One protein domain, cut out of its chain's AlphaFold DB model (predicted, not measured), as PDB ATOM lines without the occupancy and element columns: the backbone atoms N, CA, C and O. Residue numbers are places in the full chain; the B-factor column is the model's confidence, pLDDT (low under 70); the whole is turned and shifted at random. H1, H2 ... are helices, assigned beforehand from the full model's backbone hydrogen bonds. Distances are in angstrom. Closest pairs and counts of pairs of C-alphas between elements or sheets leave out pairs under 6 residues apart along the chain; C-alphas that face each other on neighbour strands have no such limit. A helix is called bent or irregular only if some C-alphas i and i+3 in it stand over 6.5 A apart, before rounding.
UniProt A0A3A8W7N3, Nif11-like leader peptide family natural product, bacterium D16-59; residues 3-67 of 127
ATOM      1  N   LYS A   3     -34.715 -31.607  52.722       42.34
ATOM      2  CA  LYS A   3     -34.366 -31.905  51.322       42.34
ATOM      3  C   LYS A   3     -33.194 -32.885  51.168       42.34
ATOM      4  O   LYS A   3     -33.179 -33.632  50.202       42.34
ATOM      5  N   GLY A   4     -32.275 -32.946  52.137       48.94
ATOM      6  CA  GLY A   4     -31.077 -33.791  52.041       48.94
ATOM      7  C   GLY A   4     -31.312 -35.286  52.285       48.94
ATOM      8  O   GLY A   4     -30.644 -36.104  51.676       48.94
ATOM      9  N   SER A   5     -32.265 -35.683  53.135       51.44
ATOM     10  CA  SER A   5     -32.457 -37.109  53.477       51.44
ATOM     11  C   SER A   5     -33.149 -37.901  52.355       51.44
ATOM     12  O   SER A   5     -32.802 -39.047  52.080       51.44
ATOM     13  N   ALA A   6     -34.089 -37.271  51.642       59.03
ATOM     14  CA  ALA A   6     -34.810 -37.911  50.539       59.03
ATOM     15  C   ALA A   6     -33.949 -38.099  49.277       59.03
ATOM     16  O   ALA A   6     -34.166 -39.041  48.518       59.03
ATOM     17  N   GLU A   7     -32.992 -37.203  49.040       59.88
ATOM     18  CA  GLU A   7     -32.055 -37.294  47.916       59.88
ATOM     19  C   GLU A   7     -31.043 -38.424  48.129       59.88
ATOM     20  O   GLU A   7     -30.940 -39.304  47.277       59.88
ATOM     21  N   LYS A   8     -30.458 -38.507  49.332       63.16
ATOM     22  CA  LYS A   8     -29.560 -39.602  49.734       63.16
ATOM     23  C   LYS A   8     -30.190 -40.984  49.561       63.16
ATOM     24  O   LYS A   8     -29.609 -41.884  48.963       63.16
ATOM     25  N   ARG A   9     -31.435 -41.150  50.030       66.44
ATOM     26  CA  ARG A   9     -32.169 -42.419  49.884       66.44
ATOM     27  C   ARG A   9     -32.427 -42.783  48.420       66.44
ATOM     28  O   ARG A   9     -32.413 -43.961  48.087       66.44
ATOM     29  N   ARG A  10     -32.662 -41.803  47.539       69.81
ATOM     30  CA  ARG A  10     -32.860 -42.057  46.101       69.81
ATOM     31  C   ARG A  10     -31.572 -42.489  45.412       69.81
ATOM     32  O   ARG A  10     -31.616 -43.413  44.608       69.81
ATOM     33  N   ASN A  11     -30.453 -41.855  45.737       70.62
ATOM     34  CA  ASN A  11     -29.153 -42.194  45.166       70.62
ATOM     35  C   ASN A  11     -28.707 -43.600  45.578       70.62
ATOM     36  O   ASN A  11     -28.293 -44.388  44.730       70.62
ATOM     37  N   MET A  12     -28.910 -43.960  46.851       71.69
ATOM     38  CA  MET A  12     -28.589 -45.306  47.318       71.69
ATOM     39  C   MET A  12     -29.496 -46.387  46.728       71.69
ATOM     40  O   MET A  12     -29.005 -47.452  46.363       71.69
ATOM     41  N   LYS A  13     -30.800 -46.114  46.572       74.62
ATOM     42  CA  LYS A  13     -31.717 -47.046  45.894       74.62
ATOM     43  C   LYS A  13     -31.281 -47.300  44.445       74.62
ATOM     44  O   LYS A  13     -31.189 -48.453  44.046       74.62
ATOM     45  N   LYS A  14     -30.896 -46.254  43.705       77.88
ATOM     46  CA  LYS A  14     -30.379 -46.400  42.334       77.88
ATOM     47  C   LYS A  14     -29.105 -47.243  42.257       77.88
ATOM     48  O   LYS A  14     -28.980 -48.031  41.330       77.88
ATOM     49  N   LEU A  15     -28.183 -47.102  43.215       76.38
ATOM     50  CA  LEU A  15     -26.984 -47.947  43.267       76.38
ATOM     51  C   LEU A  15     -27.352 -49.428  43.406       76.38
ATOM     52  O   LEU A  15     -26.813 -50.254  42.677       76.38
ATOM     53  N   LEU A  16     -28.279 -49.759  44.310       76.00
ATOM     54  CA  LEU A  16     -28.730 -51.138  44.512       76.00
ATOM     55  C   LEU A  16     -29.394 -51.699  43.248       76.00
ATOM     56  O   LEU A  16     -29.039 -52.789  42.811       76.00
ATOM     57  N   GLU A  17     -30.279 -50.928  42.612       78.62
ATOM     58  CA  GLU A  17     -30.922 -51.331  41.355       78.62
ATOM     59  C   GLU A  17     -29.906 -51.557  40.221       78.62
ATOM     60  O   GLU A  17     -30.044 -52.493  39.432       78.62
ATOM     61  N   GLU A  18     -28.878 -50.712  40.126       75.50
ATOM     62  CA  GLU A  18     -27.804 -50.877  39.146       75.50
ATOM     63  C   GLU A  18     -26.932 -52.092  39.469       75.50
ATOM     64  O   GLU A  18     -26.560 -52.815  38.555       75.50
ATOM     65  N   MET A  19     -26.660 -52.398  40.741       76.25
ATOM     66  CA  MET A  19     -25.964 -53.634  41.131       76.25
ATOM     67  C   MET A  19     -26.763 -54.897  40.775       76.25
ATOM     68  O   MET A  19     -26.178 -55.938  40.475       76.25
ATOM     69  N   GLU A  20     -28.095 -54.839  40.800       77.00
ATOM     70  CA  GLU A  20     -28.939 -55.963  40.379       77.00
ATOM     71  C   GLU A  20     -28.906 -56.186  38.862       77.00
ATOM     72  O   GLU A  20     -28.928 -57.330  38.403       77.00
ATOM     73  N   LYS A  21     -28.805 -55.106  38.079       81.06
ATOM     74  CA  LYS A  21     -28.748 -55.157  36.608       81.06
ATOM     75  C   LYS A  21     -27.331 -55.371  36.073       81.06
ATOM     76  O   LYS A  21     -27.157 -55.996  35.030       81.06
ATOM     77  N   ASN A  22     -26.325 -54.869  36.782       75.75
ATOM     78  CA  ASN A  22     -24.923 -54.877  36.400       75.75
ATOM     79  C   ASN A  22     -24.115 -55.741  37.378       75.75
ATOM     80  O   ASN A  22     -23.658 -55.302  38.437       75.75
ATOM     81  N   GLN A  23     -23.910 -56.999  36.986       81.81
ATOM     82  CA  GLN A  23     -23.146 -57.963  37.776       81.81
ATOM     83  C   GLN A  23     -21.682 -57.544  37.972       81.81
ATOM     84  O   GLN A  23     -21.094 -57.886  38.997       81.81
ATOM     85  N   GLU A  24     -21.099 -56.789  37.033       81.25
ATOM     86  CA  GLU A  24     -19.730 -56.278  37.154       81.25
ATOM     87  C   GLU A  24     -19.639 -55.222  38.261       81.25
ATOM     88  O   GLU A  24     -18.755 -55.291  39.113       81.25
ATOM     89  N   LEU A  25     -20.600 -54.295  38.307       79.81
ATOM     90  CA  LEU A  25     -20.715 -53.322  39.392       79.81
ATOM     91  C   LEU A  25     -20.884 -54.031  40.743       79.81
ATOM     92  O   LEU A  25     -20.182 -53.715  41.703       79.81
ATOM     93  N   LYS A  26     -21.756 -55.042  40.815       80.06
ATOM     94  CA  LYS A  26     -21.952 -55.836  42.036       80.06
ATOM     95  C   LYS A  26     -20.673 -56.533  42.499       80.06
ATOM     96  O   LYS A  26     -20.394 -56.542  43.694       80.06
ATOM     97  N   ALA A  27     -19.904 -57.103  41.574       82.62
ATOM     98  CA  ALA A  27     -18.642 -57.763  41.888       82.62
ATOM     99  C   ALA A  27     -17.593 -56.770  42.408       82.62
ATOM    100  O   ALA A  27     -16.971 -57.046  43.429       82.62
ATOM    101  N   LYS A  28     -17.455 -55.598  41.772       79.62
ATOM    102  CA  LYS A  28     -16.539 -54.534  42.221       79.62
ATOM    103  C   LYS A  28     -16.896 -54.036  43.620       79.62
ATOM    104  O   LYS A  28     -16.031 -53.962  44.480       79.62
ATOM    105  N   ILE A  29     -18.175 -53.765  43.880       80.38
ATOM    106  CA  ILE A  29     -18.635 -53.330  45.208       80.38
ATOM    107  C   ILE A  29     -18.406 -54.425  46.265       80.38
ATOM    108  O   ILE A  29     -17.991 -54.112  47.375       80.38
ATOM    109  N   LYS A  30     -18.617 -55.704  45.926       77.94
ATOM    110  CA  LYS A  30     -18.344 -56.836  46.828       77.94
ATOM    111  C   LYS A  30     -16.850 -56.998  47.123       77.94
ATOM    112  O   LYS A  30     -16.481 -57.215  48.268       77.94
ATOM    113  N   GLU A  31     -15.992 -56.847  46.117       80.00
ATOM    114  CA  GLU A  31     -14.536 -56.870  46.298       80.00
ATOM    115  C   GLU A  31     -14.068 -55.727  47.207       80.00
ATOM    116  O   GLU A  31     -13.199 -55.922  48.059       80.00
ATOM    117  N   LEU A  32     -14.683 -54.548  47.073       78.56
ATOM    118  CA  LEU A  32     -14.424 -53.434  47.975       78.56
ATOM    119  C   LEU A  32     -14.884 -53.723  49.407       78.56
ATOM    120  O   LEU A  32     -14.168 -53.339  50.330       78.56
ATOM    121  N   ASP A  33     -16.010 -54.411  49.597       75.56
ATOM    122  CA  ASP A  33     -16.534 -54.795  50.920       75.56
ATOM    123  C   ASP A  33     -15.638 -55.828  51.614       75.56
ATOM    124  O   ASP A  33     -15.310 -55.705  52.794       75.56
ATOM    125  N   GLU A  34     -15.138 -56.797  50.847       77.44
ATOM    126  CA  GLU A  34     -14.208 -57.821  51.331       77.44
ATOM    127  C   GLU A  34     -12.798 -57.257  51.599       77.44
ATOM    128  O   GLU A  34     -12.002 -57.874  52.315       77.44
ATOM    129  N   ASN A  35     -12.473 -56.078  51.058       75.50
ATOM    130  CA  ASN A  35     -11.179 -55.435  51.234       75.50
ATOM    131  C   ASN A  35     -11.195 -54.428  52.406       75.50
ATOM    132  O   ASN A  35     -11.727 -53.324  52.285       75.50
ATOM    133  N   PRO A  36     -10.493 -54.715  53.522       72.69
ATOM    134  CA  PRO A  36     -10.484 -53.857  54.708       72.69
ATOM    135  C   PRO A  36      -9.759 -52.513  54.511       72.69
ATOM    136  O   PRO A  36      -9.745 -51.683  55.418       72.69
ATOM    137  N   LYS A  37      -9.106 -52.299  53.361       81.00
ATOM    138  CA  LYS A  37      -8.469 -51.024  52.993       81.00
ATOM    139  C   LYS A  37      -9.369 -50.134  52.141       81.00
ATOM    140  O   LYS A  37      -8.991 -48.991  51.883       81.00
ATOM    141  N   SER A  38     -10.509 -50.643  51.686       74.81
ATOM    142  CA  SER A  38     -11.451 -49.864  50.895       74.81
ATOM    143  C   SER A  38     -12.015 -48.727  51.726       74.81
ATOM    144  O   SER A  38     -12.317 -48.867  52.911       74.81
ATOM    145  N   THR A  39     -12.165 -47.574  51.090       80.44
ATOM    146  CA  THR A  39     -12.734 -46.385  51.723       80.44
ATOM    147  C   THR A  39     -13.998 -45.983  50.993       80.44
ATOM    148  O   THR A  39     -14.191 -46.346  49.838       80.44
ATOM    149  N   THR A  40     -14.840 -45.168  51.624       77.00
ATOM    150  CA  THR A  40     -16.061 -44.618  51.014       77.00
ATOM    151  C   THR A  40     -15.815 -43.987  49.637       77.00
ATOM    152  O   THR A  40     -16.669 -44.066  48.760       77.00
ATOM    153  N   LYS A  41     -14.627 -43.413  49.411       79.56
ATOM    154  CA  LYS A  41     -14.234 -42.831  48.121       79.56
ATOM    155  C   LYS A  41     -14.135 -43.859  46.997       79.56
ATOM    156  O   LYS A  41     -14.452 -43.520  45.866       79.56
ATOM    157  N   ASP A  42     -13.743 -45.086  47.317       78.69
ATOM    158  CA  ASP A  42     -13.638 -46.184  46.356       78.69
ATOM    159  C   ASP A  42     -15.030 -46.580  45.839       78.69
ATOM    160  O   ASP A  42     -15.278 -46.621  44.636       78.69
ATOM    161  N   TYR A  43     -16.001 -46.699  46.748       77.12
ATOM    162  CA  TYR A  43     -17.406 -46.933  46.397       77.12
ATOM    163  C   TYR A  43     -18.006 -45.784  45.580       77.12
ATOM    164  O   TYR A  43     -18.728 -46.026  44.616       77.12
ATOM    165  N   ILE A  44     -17.700 -44.534  45.944       83.25
ATOM    166  CA  ILE A  44     -18.131 -43.350  45.187       83.25
ATOM    167  C   ILE A  44     -17.545 -43.373  43.773       83.25
ATOM    168  O   ILE A  44     -18.258 -43.081  42.817       83.25
ATOM    169  N   GLN A  45     -16.272 -43.738  43.629       84.38
ATOM    170  CA  GLN A  45     -15.609 -43.815  42.334       84.38
ATOM    171  C   GLN A  45     -16.229 -44.904  41.455       84.38
ATOM    172  O   GLN A  45     -16.607 -44.618  40.322       84.38
ATOM    173  N   VAL A  46     -16.418 -46.113  41.987       82.00
ATOM    174  CA  VAL A  46     -17.058 -47.223  41.263       82.00
ATOM    175  C   VAL A  46     -18.497 -46.876  40.859       82.00
ATOM    176  O   VAL A  46     -18.926 -47.181  39.745       82.00
ATOM    177  N   ALA A  47     -19.245 -46.195  41.729       79.12
ATOM    178  CA  ALA A  47     -20.581 -45.709  41.403       79.12
ATOM    179  C   ALA A  47     -20.551 -44.635  40.298       79.12
ATOM    180  O   ALA A  47     -21.330 -44.715  39.347       79.12
ATOM    181  N   ALA A  48     -19.610 -43.688  40.360       83.62
ATOM    182  CA  ALA A  48     -19.444 -42.643  39.352       83.62
ATOM    183  C   ALA A  48     -19.078 -43.211  37.971       83.62
ATOM    184  O   ALA A  48     -19.596 -42.739  36.960       83.62
ATOM    185  N   GLU A  49     -18.260 -44.269  37.914       82.81
ATOM    186  CA  GLU A  49     -17.964 -45.000  36.671       82.81
ATOM    187  C   GLU A  49     -19.215 -45.627  36.036       82.81
ATOM    188  O   GLU A  49     -19.264 -45.822  34.824       82.81
ATOM    189  N   ASN A  50     -20.247 -45.893  36.841       76.00
ATOM    190  CA  ASN A  50     -21.541 -46.413  36.400       76.00
ATOM    191  C   ASN A  50     -22.600 -45.304  36.243       76.00
ATOM    192  O   ASN A  50     -23.789 -45.585  36.134       76.00
ATOM    193  N   GLY A  51     -22.184 -44.031  36.216       79.69
ATOM    194  CA  GLY A  51     -23.077 -42.887  36.012       79.69
ATOM    195  C   GLY A  51     -23.918 -42.513  37.236       79.69
ATOM    196  O   GLY A  51     -24.892 -41.771  37.107       79.69
ATOM    197  N   LEU A  52     -23.561 -43.015  38.421       78.62
ATOM    198  CA  LEU A  52     -24.210 -42.685  39.685       78.62
ATOM    199  C   LEU A  52     -23.387 -41.631  40.428       78.62
ATOM    200  O   LEU A  52     -22.273 -41.886  40.882       78.62
ATOM    201  N   GLU A  53     -23.955 -40.442  40.600       80.38
ATOM    202  CA  GLU A  53     -23.338 -39.368  41.378       80.38
ATOM    203  C   GLU A  53     -23.600 -39.586  42.875       80.38
ATOM    204  O   GLU A  53     -24.562 -39.065  43.441       80.38
ATOM    205  N   LEU A  54     -22.754 -40.400  43.510       78.56
ATOM    206  CA  LEU A  54     -22.715 -40.541  44.965       78.56
ATOM    207  C   LEU A  54     -21.725 -39.551  45.573       78.56
ATOM    208  O   LEU A  54     -20.678 -39.250  45.004       78.56
ATOM    209  N   THR A  55     -22.028 -39.073  46.772       78.69
ATOM    210  CA  THR A  55     -21.138 -38.211  47.550       78.69
ATOM    211  C   THR A  55     -20.905 -38.804  48.932       78.69
ATOM    212  O   THR A  55     -21.666 -39.644  49.402       78.69
ATOM    213  N   GLU A  56     -19.878 -38.338  49.648       75.19
ATOM    214  CA  GLU A  56     -19.624 -38.777  51.032       75.19
ATOM    215  C   GLU A  56     -20.839 -38.531  51.946       75.19
ATOM    216  O   GLU A  56     -21.058 -39.266  52.907       75.19
ATOM    217  N   ALA A  57     -21.679 -37.543  51.620       70.81
ATOM    218  CA  ALA A  57     -22.905 -37.264  52.350       70.81
ATOM    219  C   ALA A  57     -23.958 -38.378  52.207       70.81
ATOM    220  O   ALA A  57     -24.760 -38.540  53.127       70.81
ATOM    221  N   ASP A  58     -23.970 -39.143  51.113       69.19
ATOM    222  CA  ASP A  58     -24.888 -40.274  50.907       69.19
ATOM    223  C   ASP A  58     -24.577 -41.451  51.846       69.19
ATOM    224  O   ASP A  58     -25.486 -42.173  52.247       69.19
ATOM    225  N   PHE A  59     -23.316 -41.574  52.271       69.06
ATOM    226  CA  PHE A  59     -22.845 -42.587  53.222       69.06
ATOM    227  C   PHE A  59     -22.887 -42.117  54.678       69.06
ATOM    228  O   PHE A  59     -22.755 -42.917  55.604       69.06
ATOM    229  N   GLN A  60     -23.062 -40.815  54.910       63.47
ATOM    230  CA  GLN A  60     -23.252 -40.300  56.257       63.47
ATOM    231  C   GLN A  60     -24.652 -40.665  56.755       63.47
ATOM    232  O   GLN A  60     -25.630 -40.352  56.061       63.47
ATOM    233  N   PRO A  61     -24.785 -41.227  57.975       54.09
ATOM    234  CA  PRO A  61     -26.092 -41.375  58.592       54.09
ATOM    235  C   PRO A  61     -26.755 -39.997  58.595       54.09
ATOM    236  O   PRO A  61     -26.144 -39.001  58.996       54.09
ATOM    237  N   ALA A  62     -27.978 -39.914  58.064       53.75
ATOM    238  CA  ALA A  62     -28.777 -38.701  58.185       53.75
ATOM    239  C   ALA A  62     -28.799 -38.356  59.679       53.75
ATOM    240  O   ALA A  62     -29.175 -39.209  60.474       53.75
ATOM    241  N   GLY A  63     -28.241 -37.192  60.033       42.47
ATOM    242  CA  GLY A  63     -27.738 -36.897  61.373       42.47
ATOM    243  C   GLY A  63     -28.630 -37.385  62.514       42.47
ATOM    244  O   GLY A  63     -29.846 -37.305  62.417       42.47
ATOM    245  N   SER A  64     -27.969 -37.878  63.562       51.69
ATOM    246  CA  SER A  64     -28.466 -38.237  64.891       51.69
ATOM    247  C   SER A  64     -29.974 -38.089  65.139       51.69
ATOM    248  O   SER A  64     -30.509 -36.983  65.104       51.69
ATOM    249  N   VAL A  65     -30.558 -39.196  65.609       41.69
ATOM    250  CA  VAL A  65     -31.906 -39.381  66.180       41.69
ATOM    251  C   VAL A  65     -32.950 -39.895  65.187       41.69
ATOM    252  O   VAL A  65     -33.490 -39.156  64.370       41.69
ATOM    253  N   GLY A  66     -33.306 -41.164  65.393       41.00
ATOM    254  CA  GLY A  66     -34.589 -41.721  64.991       41.00
ATOM    255  C   GLY A  66     -34.492 -42.631  63.783       41.00
ATOM    256  O   GLY A  66     -34.481 -42.155  62.656       41.00
ATOM    257  N   GLU A  67     -34.458 -43.931  64.071       38.88
ATOM    258  CA  GLU A  67     -35.229 -44.933  63.338       38.88
ATOM    259  C   GLU A  67     -35.052 -44.907  61.808       38.88
ATOM    260  O   GLU A  67     -35.650 -44.125  61.061       38.88
TER     261      GLU A  67
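Overview. This is residues 3 to 67 of the 127 residues of the protein "Nif11-like leader peptide family natural product" of bacterium D16-59 (UniProt A0A3A8W7N3). One long helix, H1, makes a corner at its far end with a helical hairpin, H2 and H3, whose two helices stand side by side and run opposite ways. From the end of H3 the chain returns to the short H4, which packs on H1 nearer its beginning, at residues 8 to 12; a tail with no named element, residues 60 to 67, follows. The printed part has 65 residues with four named helices, H1, H2, H3 and H4 in that order, and no named strand; the class is all helix. The whole is compact, with a radius of gyration of the C-alphas of 12.3 A and spans of 34 by 25 by 19 A.

Along the chain. H1, residues 3 to 21, begins at C-alpha 3 at (-34.366, -31.905, 51.322) and measures 28.1 A from first to last C-alpha. It is neither bent nor irregular, but only just: C-alphas 3 and 6 are 6.1 A apart. H2, residues 23 to 34, begins at C-alpha 23 at (-23.146, -57.963, 37.776) and measures 16.2 A. H3, residues 40 to 49, measures 14.5 A. H4, residues 56 to 59, measures 5.4 A and ends at C-alpha 59 at (-22.845, -42.587, 53.222).

Arrangement. H1 and H2 touch only at the corner by their link, with residues 18 to 20 of H1 and 25 to 26 of H2; their closest C-alphas, of Met 19 and Lys 26, are 4.7 A apart. They run opposite ways at a steep tilt of 67 degrees, only just short of about perpendicular. H2 and H3 touch and form a helical hairpin, opposite ways at a shallow tilt of 10 degrees, with the C-alphas of Ile 29 and Tyr 43 closest at 6.6 A. H3 is close to H1 but not clearly touching: the closest C-alphas, of Leu 15 and Ala 47, are 7.0 A apart, and the two run the same way at a steep tilt of 64 degrees. H4 touches H3, closest at the C-alphas of Thr 40 and Glu 56, 6.8 A. H4 also touches H1, with residues 8 to 12 of H1 alone; the closest C-alphas, of Lys 8 and Asp 58, are 4.9 A apart. H2 and H4 are apart. Every O i to N i+4 pair is within hydrogen-bond range in H2 and H3, and 14 of 15 are in H1; H4 is too short for such a pair, and its one O i to N i+3 pair is within range.

Size, cuts and confidence. The two C-alphas farthest apart, of Glu 24 and Val 65, are 35.7 A apart. The printed part, residues 3 to 67, has no cut. The links H1 to H2 and H2 to H3 are tight, the link H3 to H4 is short, and no link is long. The mean pLDDT of the printed part is 71.7, and the model's confidence is low, under 70, at residues 3 to 10 and 58 to 67.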